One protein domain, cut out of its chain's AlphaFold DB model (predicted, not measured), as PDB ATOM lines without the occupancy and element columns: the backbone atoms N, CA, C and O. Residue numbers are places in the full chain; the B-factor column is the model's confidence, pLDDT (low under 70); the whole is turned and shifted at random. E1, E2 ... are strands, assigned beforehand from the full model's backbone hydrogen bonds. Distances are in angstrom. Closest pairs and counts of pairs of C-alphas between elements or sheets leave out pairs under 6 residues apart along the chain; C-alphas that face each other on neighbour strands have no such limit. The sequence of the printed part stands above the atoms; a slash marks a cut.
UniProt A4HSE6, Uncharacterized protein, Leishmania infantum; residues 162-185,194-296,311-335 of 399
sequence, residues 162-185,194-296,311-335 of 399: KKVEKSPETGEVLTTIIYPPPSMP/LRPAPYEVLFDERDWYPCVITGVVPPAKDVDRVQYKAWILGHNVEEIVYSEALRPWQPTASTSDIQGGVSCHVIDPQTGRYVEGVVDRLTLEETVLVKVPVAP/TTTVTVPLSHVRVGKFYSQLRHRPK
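Overview. This is residues 162 to 185, 194 to 296 and 311 to 335 of the 399 residues of an uncharacterized protein of Leishmania infantum (UniProt A4HSE6). Two small five-stranded sheets sit side by side along the longest axis, each strongly twisted and bent back on itself into a barrel that is not fully closed, with a separate hairpin of E1 and E2 beside the first. The long hairpin of E4 and E5 reaches away from the second sheet, with Asp 222 in its loop at one end of the domain. The printed part has 152 residues, with no named helix and twelve named strands, E1 to E12 in order; under half of the residues, 72, are in them, and the class is all strand. The antiparallel orders are E6, E5, E4, E3, E7 and E11, E10, E9, E8, E12, beside the antiparallel pair E1 and E2. The whole is compact, with a radius of gyration of the C-alphas of 16.3 A and spans of 53 by 38 by 34 A.

Arrangement. In the first sheet, E3 (residues 199 to 203), E4 (207 to 217), E5 (227 to 232) and E6 (237 to 241) form a meander, each strand the antiparallel neighbour of the one before. E4 bends by 85 degrees at residue 214, and its pairing is staggered: residues 207 to 211 pair with E3, residues 211 to 217 with E5. N 209 and O 201 are 2.9 A apart in the hairpin of E3 and E4, and N 214 and O 229 are 2.9 A apart in that of E4 and E5, both within hydrogen-bond range. In the hairpin of E5 and E6, at 153 degrees, N 230 and O 239 are 2.8 A apart. E7 (residues 246 to 248) is the edge strand beside E3, with N 200 and O 247 2.8 A apart. This is a folded sheet, one sheet bent into two leaves: E6 and E5 face E3 and E7, with E4 as the hinge. The closest C-alphas of E3 and E5 are those of Val 201 and Ala 230, 7.2 A apart. The second is also a folded sheet: E11 (residues 311 to 317) and E10 (287 to 293) face E8 (263 to 267) and E12 (321 to 323), with E9 (274 to 282) as the hinge. E8, E9 and E10 form a meander, and E9 bends by 75 degrees at residue 277. N 275 and O 266 are 2.8 A apart between E9 and E8, N 280 and O 289 2.8 A between E10 and E9, N 314 and O 290 2.8 A between E11 and E10, and N 265 and O 322 2.8 A between E8 and E12. The strands of the two sheets are apart. E1 (residues 162 to 166) and E2 (173 to 178) make a hairpin at 150 degrees, with N 163 and O 176 2.8 A apart. E2 and E6 are near each other, and the closest C-alphas of E2 and E5 are those of Ile 177 and Trp 231, 7.6 A apart.

Along the chain. E4, the longest strand by residues, measures 23.4 A from first to last C-alpha, from C-alpha 207 at (-16.919, -14.078, 135.738). E10 measures 19.0 A, E11 18.9 A, E9 18.4 A, E2 15.8 A and E5 15.4 A. E1 begins at C-alpha 162, (-35.476, -23.109, 121.607), and E12 ends at C-alpha 323, (-24.101, -2.649, 133.819).

Size, cuts and confidence. The two C-alphas farthest apart, those of Asp 222 and Pro 296, are 54.5 A apart. Residues 186 to 193 and 297 to 310 are not printed; the gaps between C-alphas are 15.0 A from 185 to 194 and 10.6 A from 296 to 311. Of the links that are printed whole, that from E7 to E8, residues 249 to 262, is long. Residues 324 to 335 also hold no named element. The mean pLDDT of the printed part is 85.5; residues 168, 183 to 185, 253 to 256, 295 to 296 and 332 to 335 are under 70.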
ATOM      1  N   LYS A 162     -36.571 -22.981 122.574       88.52
ATOM      2  CA  LYS A 162     -35.476 -23.109 121.607       88.52
ATOM      3  C   LYS A 162     -35.873 -22.466 120.278       88.52
ATOM      4  O   LYS A 162     -36.752 -22.968 119.583       88.52
ATOM      5  N   LYS A 163     -35.200 -21.378 119.915       87.28
ATOM      6  CA  LYS A 163     -35.291 -20.731 118.605       87.28
ATOM      7  C   LYS A 163     -34.133 -21.216 117.738       87.28
ATOM      8  O   LYS A 163     -32.990 -21.238 118.185       87.28
ATOM      9  N   VAL A 164     -34.429 -21.632 116.514       86.57
ATOM     10  CA  VAL A 164     -33.422 -22.079 115.548       86.57
ATOM     11  C   VAL A 164     -33.533 -21.176 114.331       86.57
ATOM     12  O   VAL A 164     -34.528 -21.221 113.613       86.57
ATOM     13  N   GLU A 165     -32.529 -20.332 114.123       82.06
ATOM     14  CA  GLU A 165     -32.460 -19.400 113.000       82.06
ATOM     15  C   GLU A 165     -31.269 -19.747 112.112       82.06
ATOM     16  O   GLU A 165     -30.253 -20.256 112.580       82.06
ATOM     17  N   LYS A 166     -31.375 -19.477 110.813       79.92
ATOM     18  CA  LYS A 166     -30.216 -19.554 109.919       79.92
ATOM     19  C   LYS A 166     -29.530 -18.198 109.916       79.92
ATOM     20  O   LYS A 166     -30.173 -17.194 109.617       79.92
ATOM     21  N   SER A 167     -28.241 -18.181 110.247       71.68
ATOM     22  CA  SER A 167     -27.398 -16.995 110.134       71.68
ATOM     23  C   SER A 167     -27.463 -16.460 108.700       71.68
ATOM     24  O   SER A 167     -27.169 -17.221 107.775       71.68
ATOM     25  N   PRO A 168     -27.822 -15.183 108.482       68.64
ATOM     26  CA  PRO A 168     -27.827 -14.609 107.139       68.64
ATOM     27  C   PRO A 168     -26.411 -14.477 106.557       68.64
ATOM     28  O   PRO A 168     -26.262 -14.468 105.340       68.64
ATOM     29  N   GLU A 169     -25.379 -14.396 107.405       71.10
ATOM     30  CA  GLU A 169     -23.991 -14.169 106.981       71.10
ATOM     31  C   GLU A 169     -23.242 -15.468 106.667       71.10
ATOM     32  O   GLU A 169     -22.522 -15.545 105.675       71.10
ATOM     33  N   THR A 170     -23.410 -16.500 107.498       74.91
ATOM     34  CA  THR A 170     -22.656 -17.761 107.378       74.91
ATOM     35  C   THR A 170     -23.499 -18.930 106.876       74.91
ATOM     36  O   THR A 170     -22.954 -19.976 106.537       74.91
ATOM     37  N   GLY A 171     -24.831 -18.798 106.847       74.02
ATOM     38  CA  GLY A 171     -25.747 -19.912 106.578       74.02
ATOM     39  C   GLY A 171     -25.805 -20.960 107.699       74.02
ATOM     40  O   GLY A 171     -26.596 -21.901 107.618       74.02
ATOM     41  N   GLU A 172     -25.002 -20.797 108.754       78.15
ATOM     42  CA  GLU A 172     -24.953 -21.695 109.902       78.15
ATOM     43  C   GLU A 172     -26.248 -21.627 110.713       78.15
ATOM     44  O   GLU A 172     -26.868 -20.572 110.877       78.15
ATOM     45  N   VAL A 173     -26.662 -22.778 111.235       80.27
ATOM     46  CA  VAL A 173     -27.851 -22.892 112.075       80.27
ATOM     47  C   VAL A 173     -27.507 -22.398 113.480       80.27
ATOM     48  O   VAL A 173     -26.834 -23.080 114.249       80.27
ATOM     49  N   LEU A 174     -27.988 -21.207 113.823       80.99
ATOM     50  CA  LEU A 174     -27.839 -20.594 115.134       80.99
ATOM     51  C   LEU A 174     -28.994 -21.036 116.030       80.99
ATOM     52  O   LEU A 174     -30.159 -20.710 115.798       80.99
ATOM     53  N   THR A 175     -28.659 -21.792 117.071       86.52
ATOM     54  CA  THR A 175     -29.599 -22.104 118.148       86.52
ATOM     55  C   THR A 175     -29.520 -21.016 119.211       86.52
ATOM     56  O   THR A 175     -28.434 -20.668 119.664       86.52
ATOM     57  N   THR A 176     -30.674 -20.522 119.644       89.03
ATOM     58  CA  THR A 176     -30.818 -19.580 120.751       89.03
ATOM     59  C   THR A 176     -31.857 -20.115 121.721       89.03
ATOM     60  O   THR A 176     -32.948 -20.513 121.312       89.03
ATOM     61  N   ILE A 177     -31.537 -20.111 123.012       90.20
ATOM     62  CA  ILE A 177     -32.516 -20.399 124.060       90.20
ATOM     63  C   ILE A 177     -33.014 -19.080 124.631       90.20
ATOM     64  O   ILE A 177     -32.225 -18.259 125.097       90.20
ATOM     65  N   ILE A 178     -34.330 -18.895 124.582       88.04
ATOM     66  CA  ILE A 178     -35.021 -17.749 125.161       88.04
ATOM     67  C   ILE A 178     -35.578 -18.169 126.518       88.04
ATOM     68  O   ILE A 178     -36.305 -19.162 126.637       88.04
ATOM     69  N   TYR A 179     -35.224 -17.390 127.533       88.08
ATOM     70  CA  TYR A 179     -35.704 -17.535 128.895       88.08
ATOM     71  C   TYR A 179     -35.962 -16.143 129.491       88.08
ATOM     72  O   TYR A 179     -35.161 -15.249 129.239       88.08
ATOM     73  N   PRO A 180     -37.036 -15.944 130.273       84.53
ATOM     74  CA  PRO A 180     -38.227 -16.793 130.313       84.53
ATOM     75  C   PRO A 180     -38.905 -16.844 128.927       84.53
ATOM     76  O   PRO A 180     -38.736 -15.926 128.123       84.53
ATOM     77  N   PRO A 181     -39.656 -17.909 128.607       80.01
ATOM     78  CA  PRO A 181     -40.377 -17.980 127.342       80.01
ATOM     79  C   PRO A 181     -41.393 -16.823 127.244       80.01
ATOM     80  O   PRO A 181     -42.087 -16.545 128.227       80.01
ATOM     81  N   PRO A 182     -41.521 -16.149 126.087       73.32
ATOM     82  CA  PRO A 182     -42.535 -15.117 125.900       73.32
ATOM     83  C   PRO A 182     -43.935 -15.705 126.114       73.32
ATOM     84  O   PRO A 182     -44.250 -16.781 125.598       73.32
ATOM     85  N   SER A 183     -44.793 -15.002 126.862       64.87
ATOM     86  CA  SER A 183     -46.204 -15.381 126.984       64.87
ATOM     87  C   SER A 183     -46.849 -15.376 125.608       64.87
ATOM     88  O   SER A 183     -46.956 -14.324 124.973       64.87
ATOM     89  N   MET A 184     -47.321 -16.534 125.164       59.41
ATOM     90  CA  MET A 184     -48.191 -16.599 124.000       59.41
ATOM     91  C   MET A 184     -49.488 -15.841 124.334       59.41
ATOM     92  O   MET A 184     -50.075 -16.095 125.387       59.41
ATOM     93  N   PRO A 185     -49.979 -14.946 123.459       54.54
ATOM     94  CA  PRO A 185     -51.130 -14.079 123.746       54.54
ATOM     95  C   PRO A 185     -52.459 -14.821 123.998       54.54
ATOM     96  O   PRO A 185     -53.453 -14.186 124.323       54.54
ATOM     97  N   LEU A 194     -41.928 -13.086 134.884       77.95
ATOM     98  CA  LEU A 194     -40.625 -12.794 134.310       77.95
ATOM     99  C   LEU A 194     -39.585 -13.236 135.335       77.95
ATOM    100  O   LEU A 194     -39.086 -12.441 136.124       77.95
ATOM    101  N   ARG A 195     -39.338 -14.544 135.382       84.81
ATOM    102  CA  ARG A 195     -38.467 -15.158 136.377       84.81
ATOM    103  C   ARG A 195     -37.011 -14.859 136.027       84.81
ATOM    104  O   ARG A 195     -36.651 -14.931 134.846       84.81
ATOM    105  N   PRO A 196     -36.172 -14.540 137.024       89.08
ATOM    106  CA  PRO A 196     -34.738 -14.451 136.810       89.08
ATOM    107  C   PRO A 196     -34.188 -15.806 136.366       89.08
ATOM    108  O   PRO A 196     -34.795 -16.855 136.601       89.08
ATOM    109  N   ALA A 197     -33.029 -15.777 135.712       91.96
ATOM    110  CA  ALA A 197     -32.270 -16.979 135.412       91.96
ATOM    111  C   ALA A 197     -32.067 -17.776 136.713       91.96
ATOM    112  O   ALA A 197     -31.712 -17.179 137.727       91.96
ATOM    113  N   PRO A 198     -32.304 -19.095 136.723       93.53
ATOM    114  CA  PRO A 198     -32.209 -19.886 137.946       93.53
ATOM    115  C   PRO A 198     -30.765 -20.026 138.446       93.53
ATOM    116  O   PRO A 198     -30.541 -20.120 139.652       93.53
ATOM    117  N   TYR A 199     -29.789 -20.017 137.532       95.75
ATOM    118  CA  TYR A 199     -28.387 -20.270 137.843       95.75
ATOM    119  C   TYR A 199     -27.456 -19.240 137.210       95.75
ATOM    120  O   TYR A 199     -27.801 -18.536 136.258       95.75
ATOM    121  N   GLU A 200     -26.234 -19.214 137.724       95.11
ATOM    122  CA  GLU A 200     -25.067 -18.673 137.052       95.11
ATOM    123  C   GLU A 200     -24.007 -19.753 136.875       95.11
ATOM    124  O   GLU A 200     -23.841 -20.614 137.740       95.11
ATOM    125  N   VAL A 201     -23.257 -19.656 135.779       94.37
ATOM    126  CA  VAL A 201     -22.093 -20.493 135.501       94.37
ATOM    127  C   VAL A 201     -20.821 -19.657 135.557       94.37
ATOM    128  O   VAL A 201     -20.763 -18.562 134.990       94.37
ATOM    129  N   LEU A 202     -19.799 -20.164 136.243       92.07
ATOM    130  CA  LEU A 202     -18.460 -19.594 136.215       92.07
ATOM    131  C   LEU A 202     -17.818 -19.950 134.877       92.07
ATOM    132  O   LEU A 202     -17.453 -21.100 134.636       92.07
ATOM    133  N   PHE A 203     -17.677 -18.959 134.003       86.63
ATOM    134  CA  PHE A 203     -17.046 -19.147 132.703       86.63
ATOM    135  C   PHE A 203     -15.646 -18.534 132.709       86.63
ATOM    136  O   PHE A 203     -15.446 -17.420 133.202       86.63
ATOM    137  N   ASP A 204     -14.677 -19.261 132.143       81.99
ATOM    138  CA  ASP A 204     -13.278 -18.822 132.035       81.99
ATOM    139  C   ASP A 204     -12.625 -18.466 133.388       81.99
ATOM    140  O   ASP A 204     -11.743 -17.614 133.454       81.99
ATOM    141  N   GLU A 205     -13.098 -19.073 134.486       80.82
ATOM    142  CA  GLU A 205     -12.581 -18.871 135.856       80.82
ATOM    143  C   GLU A 205     -12.563 -17.398 136.325       80.82
ATOM    144  O   GLU A 205     -11.861 -17.044 137.273       80.82
ATOM    145  N   ARG A 206     -13.326 -16.515 135.667       82.15
ATOM    146  CA  ARG A 206     -13.276 -15.061 135.898       82.15
ATOM    147  C   ARG A 206     -14.593 -14.490 136.363       82.15
ATOM    148  O   ARG A 206     -14.639 -13.810 137.382       82.15
ATOM    149  N   ASP A 207     -15.638 -14.747 135.587       86.89
ATOM    150  CA  ASP A 207     -16.919 -14.078 135.738       86.89
ATOM    151  C   ASP A 207     -18.051 -15.104 135.749       86.89
ATOM    152  O   ASP A 207     -18.027 -16.112 135.038       86.89
ATOM    153  N   TRP A 208     -19.064 -14.811 136.555       90.73
ATOM    154  CA  TRP A 208     -20.303 -15.573 136.607       90.73
ATOM    155  C   TRP A 208     -21.270 -15.040 135.550       90.73
ATOM    156  O   TRP A 208     -21.441 -13.824 135.408       90.73
ATOM    157  N   TYR A 209     -21.885 -15.937 134.783       91.76
ATOM    158  CA  TYR A 209     -22.845 -15.589 133.739       91.76
ATOM    159  C   TYR A 209     -24.201 -16.233 133.990       91.76
ATOM    160  O   TYR A 209     -24.236 -17.416 134.311       91.76
ATOM    161  N   PRO A 210     -25.313 -15.500 133.799       93.78
ATOM    162  CA  PRO A 210     -26.647 -16.068 133.944       93.78
ATOM    163  C   PRO A 210     -26.839 -17.208 132.938       93.78
ATOM    164  O   PRO A 210     -26.557 -17.056 131.745       93.78
ATOM    165  N   CYS A 211     -27.316 -18.352 133.416       95.35
ATOM    166  CA  CYS A 211     -27.490 -19.543 132.599       95.35
ATOM    167  C   CYS A 211     -28.751 -20.334 132.958       95.35
ATOM    168  O   CYS A 211     -29.351 -20.177 134.024       95.35
ATOM    169  N   VAL A 212     -29.130 -21.228 132.051       96.15
ATOM    170  CA  VAL A 212     -30.166 -22.248 132.260       96.15
ATOM    171  C   VAL A 212     -29.583 -23.632 132.007       96.15
ATOM    172  O   VAL A 212     -28.660 -23.778 131.209       96.15
ATOM    173  N   ILE A 213     -30.125 -24.653 132.666       96.84
ATOM    174  CA  ILE A 213     -29.685 -26.038 132.470       96.84
ATOM    175  C   ILE A 213     -30.549 -26.675 131.389       96.84
ATOM    176  O   ILE A 213     -31.757 -26.818 131.572       96.84
ATOM    177  N   THR A 214     -29.942 -27.045 130.265       95.66
ATOM    178  CA  THR A 214     -30.626 -27.626 129.096       95.66
ATOM    179  C   THR A 214     -30.678 -29.145 129.142       95.66
ATOM    180  O   THR A 214     -31.526 -29.755 128.492       95.66
ATOM    181  N   GLY A 215     -29.794 -29.766 129.919       94.65
ATOM    182  CA  GLY A 215     -29.717 -31.211 130.051       94.65
ATOM    183  C   GLY A 215     -28.733 -31.647 131.126       94.65
ATOM    184  O   GLY A 215     -27.869 -30.881 131.552       94.65
ATOM    185  N   VAL A 216     -28.869 -32.904 131.528       95.44
ATOM    186  CA  VAL A 216     -27.926 -33.611 132.395       95.44
ATOM    187  C   VAL A 216     -27.136 -34.579 131.519       95.44
ATOM    188  O   VAL A 216     -27.716 -35.271 130.680       95.44
ATOM    189  N   VAL A 217     -25.818 -34.586 131.670       94.20
ATOM    190  CA  VAL A 217     -24.909 -35.530 131.024       94.20
ATOM    191  C   VAL A 217     -24.600 -36.616 132.056       94.20
ATOM    192  O   VAL A 217     -23.918 -36.326 133.043       94.20
ATOM    193  N   PRO A 218     -25.143 -37.835 131.887       92.45
ATOM    194  CA  PRO A 218     -24.858 -38.929 132.802       92.45
ATOM    195  C   PRO A 218     -23.375 -39.325 132.717       92.45
ATOM    196  O   PRO A 218     -22.753 -39.129 131.667       92.45
ATOM    197  N   PRO A 219     -22.809 -39.879 133.800       92.23
ATOM    198  CA  PRO A 219     -21.432 -40.350 133.808       92.23
ATOM    199  C   PRO A 219     -21.245 -41.477 132.782       92.23
ATOM    200  O   PRO A 219     -22.125 -42.323 132.610       92.23
ATOM    201  N   ALA A 220     -20.119 -41.470 132.063       90.20
ATOM    202  CA  ALA A 220     -19.820 -42.501 131.067       90.20
ATOM    203  C   ALA A 220     -19.299 -43.791 131.719       90.20
ATOM    204  O   ALA A 220     -19.504 -44.880 131.183       90.20
ATOM    205  N   LYS A 221     -18.629 -43.652 132.865       89.06
ATOM    206  CA  LYS A 221     -18.125 -44.729 133.718       89.06
ATOM    207  C   LYS A 221     -18.536 -44.487 135.168       89.06
ATOM    208  O   LYS A 221     -18.778 -43.351 135.553       89.06
ATOM    209  N   ASP A 222     -18.488 -45.525 135.996       89.61
ATOM    210  CA  ASP A 222     -18.830 -45.422 137.426       89.61
ATOM    211  C   ASP A 222     -17.862 -44.528 138.226       89.61
ATOM    212  O   ASP A 222     -18.205 -44.037 139.297       89.61
ATOM    213  N   VAL A 223     -16.658 -44.285 137.696       91.24
ATOM    214  CA  VAL A 223     -15.680 -43.327 138.248       91.24
ATOM    215  C   VAL A 223     -15.981 -41.874 137.866       91.24
ATOM    216  O   VAL A 223     -15.373 -40.961 138.421       91.24
ATOM    217  N   ASP A 224     -16.876 -41.634 136.906       92.31
ATOM    218  CA  ASP A 224     -17.179 -40.293 136.414       92.31
ATOM    219  C   ASP A 224     -18.298 -39.635 137.233       92.31
ATOM    220  O   ASP A 224     -19.232 -40.271 137.733       92.31
ATOM    221  N   ARG A 225     -18.236 -38.307 137.330       93.83
ATOM    222  CA  ARG A 225     -19.292 -37.492 137.939       93.83
ATOM    223  C   ARG A 225     -20.309 -37.027 136.898       93.83
ATOM    224  O   ARG A 225     -19.963 -36.783 135.741       93.83
ATOM    225  N   VAL A 226     -21.552 -36.832 137.335       94.29
ATOM    226  CA  VAL A 226     -22.611 -36.187 136.548       94.29
ATOM    227  C   VAL A 226     -22.166 -34.784 136.126       94.29
ATOM    228  O   VAL A 226     -21.609 -34.017 136.913       94.29
ATOM    229  N   GLN A 227     -22.441 -34.434 134.872       95.16
ATOM    230  CA  GLN A 227     -22.192 -33.107 134.314       95.16
ATOM    231  C   GLN A 227     -23.504 -32.467 133.845       95.16
ATOM    232  O   GLN A 227     -24.518 -33.132 133.635       95.16
ATOM    233  N   TYR A 228     -23.488 -31.157 133.631       96.03
ATOM    234  CA  TYR A 228     -24.652 -30.371 133.244       96.03
ATOM    235  C   TYR A 228     -24.372 -29.584 131.979       96.03
ATOM    236  O   TYR A 228     -23.332 -28.941 131.854       96.03
ATOM    237  N   LYS A 229     -25.336 -29.588 131.058       95.28
ATOM    238  CA  LYS A 229     -25.336 -28.690 129.905       95.28
ATOM    239  C   LYS A 229     -25.898 -27.343 130.347       95.28
ATOM    240  O   LYS A 229     -27.106 -27.202 130.544       95.28
ATOM    241  N   ALA A 230     -25.016 -26.375 130.552       95.17
ATOM    242  CA  ALA A 230     -25.348 -25.016 130.945       95.17
ATOM    243  C   ALA A 230     -25.367 -24.108 129.712       95.17
ATOM    244  O   ALA A 230     -24.355 -23.920 129.041       95.17
ATOM    245  N   TRP A 231     -26.520 -23.512 129.418       94.83
ATOM    246  CA  TRP A 231     -26.664 -22.532 128.349       94.83
ATOM    247  C   TRP A 231     -26.506 -21.115 128.886       94.83
ATOM    248  O   TRP A 231     -27.336 -20.643 129.665       94.83
ATOM    249  N   ILE A 232     -25.459 -20.423 128.442       93.95
ATOM    250  CA  ILE A 232     -25.148 -19.050 128.831       93.95
ATOM    251  C   ILE A 232     -26.082 -18.090 128.092       93.95
ATOM    252  O   ILE A 232     -26.011 -17.929 126.865       93.95
ATOM    253  N   LEU A 233     -26.953 -17.424 128.849       92.92
ATOM    254  CA  LEU A 233     -27.940 -16.497 128.308       92.92
ATOM    255  C   LEU A 233     -27.252 -15.258 127.712       92.92
ATOM    256  O   LEU A 233     -26.260 -14.747 128.239       92.92
ATOM    257  N   GLY A 234     -27.769 -14.783 126.576       91.00
ATOM    258  CA  GLY A 234     -27.255 -13.614 125.857       91.00
ATOM    259  C   GLY A 234     -26.032 -13.879 124.971       91.00
ATOM    260  O   GLY A 234     -25.875 -13.200 123.955       91.00
ATOM    261  N   HIS A 235     -25.204 -14.879 125.300       89.02
ATOM    262  CA  HIS A 235     -24.071 -15.317 124.469       89.02
ATOM    263  C   HIS A 235     -24.413 -16.484 123.535       89.02
ATOM    264  O   HIS A 235     -23.734 -16.659 122.528       89.02
ATOM    265  N   ASN A 236     -25.484 -17.233 123.826       87.35
ATOM    266  CA  ASN A 236     -25.949 -18.371 123.023       87.35
ATOM    267  C   ASN A 236     -24.909 -19.483 122.888       87.35
ATOM    268  O   ASN A 236     -24.593 -19.956 121.800       87.35
ATOM    269  N   VAL A 237     -24.375 -19.869 124.042       88.48
ATOM    270  CA  VAL A 237     -23.311 -20.852 124.189       88.48
ATOM    271  C   VAL A 237     -23.781 -21.943 125.134       88.48
ATOM    272  O   VAL A 237     -24.253 -21.631 126.222       88.48
ATOM    273  N   GLU A 238     -23.592 -23.203 124.749       91.06
ATOM    274  CA  GLU A 238     -23.739 -24.349 125.645       91.06
ATOM    275  C   GLU A 238     -22.359 -24.784 126.152       91.06
ATOM    276  O   GLU A 238     -21.468 -25.073 125.354       91.06
ATOM    277  N   GLU A 239     -22.189 -24.843 127.469       90.46
ATOM    278  CA  GLU A 239     -21.001 -25.374 128.133       90.46
ATOM    279  C   GLU A 239     -21.384 -26.630 128.923       90.46
ATOM    280  O   GLU A 239     -22.489 -26.724 129.455       90.46
ATOM    281  N   ILE A 240     -20.475 -27.601 129.004       92.56
ATOM    282  CA  ILE A 240     -20.657 -28.785 129.850       92.56
ATOM    283  C   ILE A 240     -19.805 -28.582 131.092       92.56
ATOM    284  O   ILE A 240     -18.589 -28.418 130.988       92.56
ATOM    285  N   VAL A 241     -20.449 -28.560 132.253       92.82
ATOM    286  CA  VAL A 241     -19.815 -28.203 133.522       92.82
ATOM    287  C   VAL A 241     -20.212 -29.159 134.635       92.82
ATOM    288  O   VAL A 241     -21.278 -29.768 134.593       92.82
ATOM    289  N   TYR A 242     -19.372 -29.258 135.658       93.86
ATOM    290  CA  TYR A 242     -19.772 -29.853 136.928       93.86
ATOM    291  C   TYR A 242     -20.521 -28.829 137.790       93.86
ATOM    292  O   TYR A 242     -20.436 -27.618 137.572       93.86
ATOM    293  N   SER A 243     -21.232 -29.322 138.794       93.82
ATOM    294  CA  SER A 243     -22.026 -28.522 139.729       93.82
ATOM    295  C   SER A 243     -21.234 -27.448 140.474       93.82
ATOM    296  O   SER A 243     -21.781 -26.389 140.750       93.82
ATOM    297  N   GLU A 244     -19.944 -27.645 140.755       92.22
ATOM    298  CA  GLU A 244     -19.093 -26.620 141.385       92.22
ATOM    299  C   GLU A 244     -18.893 -25.345 140.547       92.22
ATOM    300  O   GLU A 244     -18.529 -24.302 141.087       92.22
ATOM    301  N   ALA A 245     -19.101 -25.416 139.229       93.36
ATOM    302  CA  ALA A 245     -19.048 -24.257 138.345       93.36
ATOM    303  C   ALA A 245     -20.422 -23.586 138.215       93.36
ATOM    304  O   ALA A 245     -20.556 -22.625 137.461       93.36
ATOM    305  N   LEU A 246     -21.435 -24.085 138.928       95.35
ATOM    306  CA  LEU A 246     -22.789 -23.561 138.963       95.35
ATOM    307  C   LEU A 246     -23.103 -23.013 140.354       95.35
ATOM    308  O   LEU A 246     -22.654 -23.520 141.378       95.35
ATOM    309  N   ARG A 247     -23.932 -21.976 140.394       94.19
ATOM    310  CA  ARG A 247     -24.546 -21.486 141.631       94.19
ATOM    311  C   ARG A 247     -25.933 -20.924 141.340       94.19
ATOM    312  O   ARG A 247     -26.188 -20.547 140.196       94.19
ATOM    313  N   PRO A 248     -26.830 -20.824 142.332       94.30
ATOM    314  CA  PRO A 248     -28.058 -20.053 142.180       94.30
ATOM    315  C   PRO A 248     -27.745 -18.619 141.752       94.30
ATOM    316  O   PRO A 248     -26.768 -18.037 142.231       94.30
ATOM    317  N   TRP A 249     -28.553 -18.053 140.857       92.76
ATOM    318  CA  TRP A 249     -28.331 -16.684 140.397       92.76
ATOM    319  C   TRP A 249     -28.358 -15.681 141.554       92.76
ATOM    320  O   TRP A 249     -29.187 -15.781 142.461       92.76
ATOM    321  N   GLN A 250     -27.448 -14.706 141.509       86.48
ATOM    322  CA  GLN A 250     -27.350 -13.646 142.504       86.48
ATOM    323  C   GLN A 250     -27.308 -12.276 141.813       86.48
ATOM    324  O   GLN A 250     -26.569 -12.104 140.841       86.48
ATOM    325  N   PRO A 251     -28.036 -11.264 142.317       82.14
ATOM    326  CA  PRO A 251     -27.950  -9.905 141.794       82.14
ATOM    327  C   PRO A 251     -26.517  -9.364 141.903       82.14
ATOM    328  O   PRO A 251     -26.028  -9.087 142.997       82.14
ATOM    329  N   THR A 252     -25.824  -9.213 140.771       72.11
ATOM    330  CA  THR A 252     -24.441  -8.697 140.754       72.11
ATOM    331  C   THR A 252     -24.383  -7.196 141.032       72.11
ATOM    332  O   THR A 252     -23.432  -6.698 141.627       72.11
ATOM    333  N   ALA A 253     -25.397  -6.471 140.566       66.01
ATOM    334  CA  ALA A 253     -25.519  -5.037 140.740       66.01
ATOM    335  C   ALA A 253     -26.381  -4.747 141.965       66.01
ATOM    336  O   ALA A 253     -27.472  -5.305 142.123       66.01
ATOM    337  N   SER A 254     -25.912  -3.832 142.809       65.29
ATOM    338  CA  SER A 254     -26.782  -3.260 143.825       65.29
ATOM    339  C   SER A 254     -27.914  -2.509 143.118       65.29
ATOM    340  O   SER A 254     -27.722  -1.950 142.038       65.29
ATOM    341  N   THR A 255     -29.107  -2.454 143.705       64.51
ATOM    342  CA  THR A 255     -30.216  -1.662 143.137       64.51
ATOM    343  C   THR A 255     -29.837  -0.186 142.939       64.51
ATOM    344  O   THR A 255     -30.427   0.494 142.105       64.51
ATOM    345  N   SER A 256     -28.808   0.302 143.646       68.05
ATOM    346  CA  SER A 256     -28.197   1.618 143.436       68.05
ATOM    347  C   SER A 256     -27.452   1.786 142.113       68.05
ATOM    348  O   SER A 256     -27.355   2.921 141.653       68.05
ATOM    349  N   ASP A 257     -26.952   0.713 141.499       77.43
ATOM    350  CA  ASP A 257     -26.214   0.770 140.229       77.43
ATOM    351  C   ASP A 257     -27.156   0.782 139.013       77.43
ATOM    352  O   ASP A 257     -26.786   1.243 137.935       77.43
ATOM    353  N   ILE A 258     -28.394   0.302 139.184       81.11
ATOM    354  CA  ILE A 258     -29.415   0.191 138.131       81.11
ATOM    355  C   ILE A 258     -30.461   1.290 138.346       81.11
ATOM    356  O   ILE A 258     -31.622   1.048 138.674       81.11
ATOM    357  N   GLN A 259     -30.020   2.537 138.194       83.53
ATOM    358  CA  GLN A 259     -30.907   3.701 138.203       83.53
ATOM    359  C   GLN A 259     -31.391   4.031 136.790       83.53
ATOM    360  O   GLN A 259     -30.738   3.713 135.796       83.53
ATOM    361  N   GLY A 260     -32.543   4.698 136.704       86.85
ATOM    362  CA  GLY A 260     -33.036   5.230 135.435       86.85
ATOM    363  C   GLY A 260     -31.991   6.143 134.782       86.85
ATOM    364  O   GLY A 260     -31.400   6.992 135.445       86.85
ATOM    365  N   GLY A 261     -31.752   5.953 133.489       88.75
ATOM    366  CA  GLY A 261     -30.754   6.666 132.696       88.75
ATOM    367  C   GLY A 261     -29.390   5.975 132.584       88.75
ATOM    368  O   GLY A 261     -28.562   6.428 131.798       88.75
ATOM    369  N   VAL A 262     -29.139   4.884 133.316       90.07
ATOM    370  CA  VAL A 262     -27.868   4.143 133.232       90.07
ATOM    371  C   VAL A 262     -27.796   3.339 131.932       90.07
ATOM    372  O   VAL A 262     -28.751   2.648 131.569       90.07
ATOM    373  N   SER A 263     -26.659   3.410 131.233       90.81
ATOM    374  CA  SER A 263     -26.388   2.556 130.075       90.81
ATOM    375  C   SER A 263     -26.118   1.118 130.514       90.81
ATOM    376  O   SER A 263     -25.348   0.848 131.440       90.81
ATOM    377  N   CYS A 264     -26.762   0.176 129.840       91.82
ATOM    378  CA  CYS A 264     -26.685  -1.239 130.163       91.82
ATOM    379  C   CYS A 264     -26.711  -2.101 128.902       91.82
ATOM    380  O   CYS A 264     -27.100  -1.655 127.824       91.82
ATOM    381  N   HIS A 265     -26.348  -3.365 129.070       92.04
ATOM    382  CA  HIS A 265     -26.565  -4.410 128.082       92.04
ATOM    383  C   HIS A 265     -27.687  -5.299 128.591       92.04
ATOM    384  O   HIS A 265     -27.621  -5.805 129.712       92.04
ATOM    385  N   VAL A 266     -28.722  -5.463 127.781       92.42
ATOM    386  CA  VAL A 266     -29.904  -6.249 128.119       92.42
ATOM    387  C   VAL A 266     -30.035  -7.417 127.161       92.42
ATOM    388  O   VAL A 266     -29.799  -7.263 125.969       92.42
ATOM    389  N   ILE A 267     -30.404  -8.592 127.661       92.28
ATOM    390  CA  ILE A 267     -30.770  -9.713 126.796       92.28
ATOM    391  C   ILE A 267     -32.166  -9.433 126.242       92.28
ATOM    392  O   ILE A 267     -33.149  -9.441 126.983       92.28
ATOM    393  N   ASP A 268     -32.251  -9.171 124.943       89.56
ATOM    394  CA  ASP A 268     -33.525  -8.930 124.280       89.56
ATOM    395  C   ASP A 268     -34.363 -10.227 124.264       89.56
ATOM    396  O   ASP A 268     -33.893 -11.253 123.767       89.56
ATOM    397  N   PRO A 269     -35.604 -10.215 124.784       87.52
ATOM    398  CA  PRO A 269     -36.464 -11.394 124.844       87.52
ATOM    399  C   PRO A 269     -36.860 -11.940 123.465       87.52
ATOM    400  O   PRO A 269     -37.293 -13.087 123.382       87.52
ATOM    401  N   GLN A 270     -36.735 -11.164 122.382       83.88
ATOM    402  CA  GLN A 270     -37.058 -11.636 121.027       83.88
ATOM    403  C   GLN A 270     -35.883 -12.345 120.344       83.88
ATOM    404  O   GLN A 270     -36.071 -13.334 119.621       83.88
ATOM    405  N   THR A 271     -34.674 -11.822 120.541       85.38
ATOM    406  CA  THR A 271     -33.452 -12.330 119.902       85.38
ATOM    407  C   THR A 271     -32.618 -13.223 120.815       85.38
ATOM    408  O   THR A 271     -31.751 -13.935 120.315       85.38
ATOM    409  N   GLY A 272     -32.842 -13.194 122.132       88.64
ATOM    410  CA  GLY A 272     -32.045 -13.902 123.137       88.64
ATOM    411  C   GLY A 272     -30.580 -13.457 123.185       88.64
ATOM    412  O   GLY A 272     -29.720 -14.215 123.635       88.64
ATOM    413  N   ARG A 273     -30.265 -12.261 122.674       88.81
ATOM    414  CA  ARG A 273     -28.905 -11.709 122.583       88.81
ATOM    415  C   ARG A 273     -28.792 -10.426 123.384       88.81
ATOM    416  O   ARG A 273     -29.772  -9.710 123.554       88.81
ATOM    417  N   TYR A 274     -27.581 -10.132 123.848       91.14
ATOM    418  CA  TYR A 274     -27.301  -8.833 124.443       91.14
ATOM    419  C   TYR A 274     -27.416  -7.716 123.404       91.14
ATOM    420  O   TYR A 274     -26.793  -7.775 122.343       91.14
ATOM    421  N   VAL A 275     -28.173  -6.685 123.754       90.75
ATOM    422  CA  VAL A 275     -28.308  -5.429 123.022       90.75
ATOM    423  C   VAL A 275     -28.025  -4.267 123.967       90.75
ATOM    424  O   VAL A 275     -28.301  -4.338 125.168       90.75
ATOM    425  N   GLU A 276     -27.447  -3.197 123.435       92.14
ATOM    426  CA  GLU A 276     -27.249  -1.967 124.198       92.14
ATOM    427  C   GLU A 276     -28.593  -1.284 124.463       92.14
ATOM    428  O   GLU A 276     -29.474  -1.243 123.604       92.14
ATOM    429  N   GLY A 277     -28.754  -0.734 125.660       91.94
ATOM    430  CA  GLY A 277     -29.955  -0.018 126.055       91.94
ATOM    431  C   GLY A 277     -29.710   0.928 127.220       91.94
ATOM    432  O   GLY A 277     -28.611   1.025 127.768       91.94
ATOM    433  N   VAL A 278     -30.763   1.641 127.601       92.99
ATOM    434  CA  VAL A 278     -30.759   2.554 128.745       92.99
ATOM    435  C   VAL A 278     -31.864   2.141 129.699       92.99
ATOM    436  O   VAL A 278     -33.018   1.998 129.294       92.99
ATOM    437  N   VAL A 279     -31.523   1.953 130.970       92.48
ATOM    438  CA  VAL A 279     -32.498   1.640 132.018       92.48
ATOM    439  C   VAL A 279     -33.522   2.772 132.086       92.48
ATOM    440  O   VAL A 279     -33.161   3.929 132.263       92.48
ATOM    441  N   ASP A 280     -34.805   2.461 131.945       91.62
ATOM    442  CA  ASP A 280     -35.886   3.430 132.135       91.62
ATOM    443  C   ASP A 280     -36.266   3.492 133.615       91.62
ATOM    444  O   ASP A 280     -36.162   4.536 134.259       91.62
ATOM    445  N   ARG A 281     -36.637   2.337 134.181       88.87
ATOM    446  CA  ARG A 281     -36.959   2.184 135.603       88.87
ATOM    447  C   ARG A 281     -36.819   0.736 136.066       88.87
ATOM    448  O   ARG A 281     -37.069  -0.196 135.302       88.87
ATOM    449  N   LEU A 282     -36.498   0.566 137.342       84.44
ATOM    450  CA  LEU A 282     -36.573  -0.707 138.055       84.44
ATOM    451  C   LEU A 282     -37.997  -0.897 138.606       84.44
ATOM    452  O   LEU A 282     -38.588   0.055 139.123       84.44
ATOM    453  N   THR A 283     -38.563  -2.097 138.493       83.04
ATOM    454  CA  THR A 283     -39.834  -2.448 139.142       83.04
ATOM    455  C   THR A 283     -39.582  -3.118 140.496       83.04
ATOM    456  O   THR A 283     -38.460  -3.497 140.824       83.04
ATOM    457  N   LEU A 284     -40.638  -3.289 141.292       76.03
ATOM    458  CA  LEU A 284     -40.559  -4.004 142.570       76.03
ATOM    459  C   LEU A 284     -40.436  -5.532 142.409       76.03
ATOM    460  O   LEU A 284     -40.165  -6.216 143.388       76.03
ATOM    461  N   GLU A 285     -40.637  -6.068 141.203       75.84
ATOM    462  CA  GLU A 285     -40.755  -7.510 140.935       75.84
ATOM    463  C   GLU A 285     -39.464  -8.112 140.353       75.84
ATOM    464  O   GLU A 285     -39.525  -9.010 139.523       75.84
ATOM    465  N   GLU A 286     -38.293  -7.578 140.718       80.93
ATOM    466  CA  GLU A 286     -36.997  -7.982 140.136       80.93
ATOM    467  C   GLU A 286     -36.966  -7.891 138.597       80.93
ATOM    468  O   GLU A 286     -36.217  -8.601 137.926       80.93
ATOM    469  N   THR A 287     -37.769  -6.994 138.018       87.65
ATOM    470  CA  THR A 287     -37.762  -6.708 136.581       87.65
ATOM    471  C   THR A 287     -37.317  -5.278 136.309       87.65
ATOM    472  O   THR A 287     -37.503  -4.364 137.114       87.65
ATOM    473  N   VAL A 288     -36.701  -5.076 135.153       89.38
ATOM    474  CA  VAL A 288     -36.153  -3.802 134.698       89.38
ATOM    475  C   VAL A 288     -36.819  -3.449 133.377       89.38
ATOM    476  O   VAL A 288     -36.904  -4.283 132.473       89.38
ATOM    477  N   LEU A 289     -37.287  -2.210 133.254       91.64
ATOM    478  CA  LEU A 289     -37.695  -1.654 131.970       91.64
ATOM    479  C   LEU A 289     -36.475  -0.997 131.333       91.64
ATOM    480  O   LEU A 289     -35.863  -0.116 131.936       91.64
ATOM    481  N   VAL A 290     -36.137  -1.414 130.119       92.23
ATOM    482  CA  VAL A 290     -34.977  -0.923 129.369       92.23
ATOM    483  C   VAL A 290     -35.444  -0.372 128.027       92.23
ATOM    484  O   VAL A 290     -36.202  -1.021 127.308       92.23
ATOM    485  N   LYS A 291     -34.990   0.834 127.686       93.14
ATOM    486  CA  LYS A 291     -35.149   1.438 126.361       93.14
ATOM    487  C   LYS A 291     -34.057   0.909 125.445       93.14
ATOM    488  O   LYS A 291     -32.878   1.166 125.680       93.14
ATOM    489  N   VAL A 292     -34.458   0.186 124.410       91.14
ATOM    490  CA  VAL A 292     -33.579  -0.427 123.411       91.14
ATOM    491  C   VAL A 292     -33.791   0.292 122.072       91.14
ATOM    492  O   VAL A 292     -34.938   0.591 121.726       91.14
ATOM    493  N   PRO A 293     -32.731   0.622 121.314       85.46
ATOM    494  CA  PRO A 293     -32.873   1.172 119.972       85.46
ATOM    495  C   PRO A 293     -33.490   0.126 119.038       85.46
ATOM    496  O   PRO A 293     -33.024  -1.011 118.957       85.46
ATOM    497  N   VAL A 294     -34.540   0.506 118.312       78.15
ATOM    498  CA  VAL A 294     -35.130  -0.355 117.284       78.15
ATOM    499  C   VAL A 294     -34.166  -0.397 116.106       78.15
ATOM    500  O   VAL A 294     -33.902   0.634 115.487       78.15
ATOM    501  N   ALA A 295     -33.638  -1.579 115.783       60.98
ATOM    502  CA  ALA A 295     -32.884  -1.755 114.549       60.98
ATOM    503  C   ALA A 295     -33.789  -1.363 113.365       60.98
ATOM    504  O   ALA A 295     -34.928  -1.842 113.310       60.98
ATOM    505  N   PRO A 296     -33.337  -0.501 112.433       47.05
ATOM    506  CA  PRO A 296     -34.140  -0.147 111.276       47.05
ATOM    507  C   PRO A 296     -34.384  -1.428 110.487       47.05
ATOM    508  O   PRO A 296     -33.469  -1.997 109.897       47.05
ATOM    509  N   THR A 311     -36.981   4.191 119.920       84.12
ATOM    510  CA  THR A 311     -36.655   3.272 121.014       84.12
ATOM    511  C   THR A 311     -37.906   2.509 121.418       84.12
ATOM    512  O   THR A 311     -38.999   3.071 121.490       84.12
ATOM    513  N   THR A 312     -37.757   1.217 121.681       89.78
ATOM    514  CA  THR A 312     -38.797   0.382 122.284       89.78
ATOM    515  C   THR A 312     -38.452   0.137 123.740       89.78
ATOM    516  O   THR A 312     -37.290  -0.022 124.107       89.78
ATOM    517  N   THR A 313     -39.466   0.139 124.601       90.28
ATOM    518  CA  THR A 313     -39.279  -0.224 126.008       90.28
ATOM    519  C   THR A 313     -39.568  -1.706 126.167       90.28
ATOM    520  O   THR A 313     -40.661  -2.167 125.843       90.28
ATOM    521  N   VAL A 314     -38.585  -2.445 126.664       90.54
ATOM    522  CA  VAL A 314     -38.654  -3.885 126.898       90.54
ATOM    523  C   VAL A 314     -38.624  -4.134 128.401       90.54
ATOM    524  O   VAL A 314     -37.864  -3.486 129.120       90.54
ATOM    525  N   THR A 315     -39.453  -5.058 128.886       90.69
ATOM    526  CA  THR A 315     -39.433  -5.492 130.292       90.69
ATOM    527  C   THR A 315     -38.683  -6.812 130.389       90.69
ATOM    528  O   THR A 315     -39.052  -7.772 129.714       90.69
ATOM    529  N   VAL A 316     -37.640  -6.863 131.216       90.96
ATOM    530  CA  VAL A 316     -36.784  -8.044 131.389       90.96
ATOM    531  C   VAL A 316     -36.540  -8.347 132.869       90.96
ATOM    532  O   VAL A 316     -36.602  -7.430 133.686       90.96
ATOM    533  N   PRO A 317     -36.225  -9.594 133.251       91.25
ATOM    534  CA  PRO A 317     -35.753  -9.899 134.599       91.25
ATOM    535  C   PRO A 317     -34.390  -9.256 134.886       91.25
ATOM    536  O   PRO A 317     -33.568  -9.090 133.982       91.25
ATOM    537  N   LEU A 318     -34.103  -8.981 136.157       89.63
ATOM    538  CA  LEU A 318     -32.847  -8.379 136.613       89.63
ATOM    539  C   LEU A 318     -31.609  -9.187 136.190       89.63
ATOM    540  O   LEU A 318     -30.584  -8.611 135.839       89.63
ATOM    541  N   SER A 319     -31.727 -10.516 136.120       90.68
ATOM    542  CA  SER A 319     -30.660 -11.411 135.653       90.68
ATOM    543  C   SER A 319     -30.243 -11.203 134.192       90.68
ATOM    544  O   SER A 319     -29.206 -11.709 133.777       90.68
ATOM    545  N   HIS A 320     -31.054 -10.504 133.396       91.89
ATOM    546  CA  HIS A 320     -30.815 -10.258 131.972       91.89
ATOM    547  C   HIS A 320     -30.150  -8.902 131.719       91.89
ATOM    548  O   HIS A 320     -29.906  -8.554 130.565       91.89
ATOM    549  N   VAL A 321     -29.866  -8.132 132.775       90.69
ATOM    550  CA  VAL A 321     -29.285  -6.792 132.688       90.69
ATOM    551  C   VAL A 321     -27.853  -6.808 133.210       90.69
ATOM    552  O   VAL A 321     -27.582  -7.252 134.322       90.69
ATOM    553  N   ARG A 322     -26.928  -6.271 132.413       89.00
ATOM    554  CA  ARG A 322     -25.533  -6.037 132.795       89.00
ATOM    555  C   ARG A 322     -25.188  -4.562 132.694       89.00
ATOM    556  O   ARG A 322     -25.393  -3.934 131.657       89.00
ATOM    557  N   VAL A 323     -24.609  -4.024 133.762       86.12
ATOM    558  CA  VAL A 323     -24.101  -2.649 133.819       86.12
ATOM    559  C   VAL A 323     -22.572  -2.677 133.790       86.12
ATOM    560  O   VAL A 323     -21.948  -3.572 134.358       86.12
ATOM    561  N   GLY A 324     -21.957  -1.692 133.133       81.82
ATOM    562  CA  GLY A 324     -20.503  -1.539 133.081       81.82
ATOM    563  C   GLY A 324     -19.858  -2.138 131.831       81.82
ATOM    564  O   GLY A 324     -20.422  -2.094 130.739       81.82
ATOM    565  N   LYS A 325     -18.622  -2.638 131.975       78.34
ATOM    566  CA  LYS A 325     -17.846  -3.181 130.851       78.34
ATOM    567  C   LYS A 325     -18.504  -4.456 130.335       78.34
ATOM    568  O   LYS A 325     -18.665  -5.414 131.085       78.34
ATOM    569  N   PHE A 326     -18.812  -4.474 129.048       78.20
ATOM    570  CA  PHE A 326     -19.410  -5.615 128.375       78.20
ATOM    571  C   PHE A 326     -18.538  -6.056 127.206       78.20
ATOM    572  O   PHE A 326     -17.930  -5.236 126.518       78.20
ATOM    573  N   TYR A 327     -18.491  -7.365 126.993       76.47
ATOM    574  CA  TYR A 327     -17.866  -7.972 125.831       76.47
ATOM    575  C   TYR A 327     -18.957  -8.685 125.043       76.47
ATOM    576  O   TYR A 327     -19.617  -9.573 125.574       76.47
ATOM    577  N   SER A 328     -19.139  -8.306 123.778       72.72
ATOM    578  CA  SER A 328     -20.131  -8.921 122.884       72.72
ATOM    579  C   SER A 328     -19.883 -10.411 122.658       72.72
ATOM    580  O   SER A 328     -20.815 -11.171 122.403       72.72
ATOM    581  N   GLN A 329     -18.631 -10.840 122.796       77.34
ATOM    582  CA  GLN A 329     -18.206 -12.224 122.672       77.34
ATOM    583  C   GLN A 329     -17.506 -12.674 123.953       77.34
ATOM    584  O   GLN A 329     -16.767 -11.907 124.579       77.34
ATOM    585  N   LEU A 330     -17.715 -13.938 124.323       78.60
ATOM    586  CA  LEU A 330     -16.930 -14.576 125.373       78.60
ATOM    587  C   LEU A 330     -15.465 -14.636 124.926       78.60
ATOM    588  O   LEU A 330     -15.167 -15.006 123.791       78.60
ATOM    589  N   ARG A 331     -14.542 -14.253 125.817       70.19
ATOM    590  CA  ARG A 331     -13.099 -14.180 125.514       70.19
ATOM    591  C   ARG A 331     -12.541 -15.511 125.029       70.19
ATOM    592  O   ARG A 331     -11.714 -15.546 124.122       70.19
ATOM    593  N   HIS A 332     -13.002 -16.591 125.647       65.01
ATOM    594  CA  HIS A 332     -12.700 -17.935 125.212       65.01
ATOM    595  C   HIS A 332     -13.877 -18.495 124.435       65.01
ATOM    596  O   HIS A 332     -15.008 -18.518 124.919       65.01
ATOM    597  N   ARG A 333     -13.580 -18.962 123.220       64.68
ATOM    598  CA  ARG A 333     -14.525 -19.768 122.465       64.68
ATOM    599  C   ARG A 333     -14.852 -21.009 123.311       64.68
ATOM    600  O   ARG A 333     -13.910 -21.671 123.766       64.68
ATOM    601  N   PRO A 334     -16.140 -21.306 123.529       58.85
ATOM    602  CA  PRO A 334     -16.572 -22.533 124.181       58.85
ATOM    603  C   PRO A 334     -15.983 -23.695 123.401       58.85
ATOM    604  O   PRO A 334     -16.119 -23.758 122.177       58.85
ATOM    605  N   LYS A 335     -15.254 -24.561 124.096       64.10
ATOM    606  CA  LYS A 335     -14.641 -25.720 123.456       64.10
ATOM    607  C   LYS A 335     -15.748 -26.735 123.257       64.10
ATOM    608  O   LYS A 335     -16.427 -27.085 124.221       64.10
TER     609      LYS A 335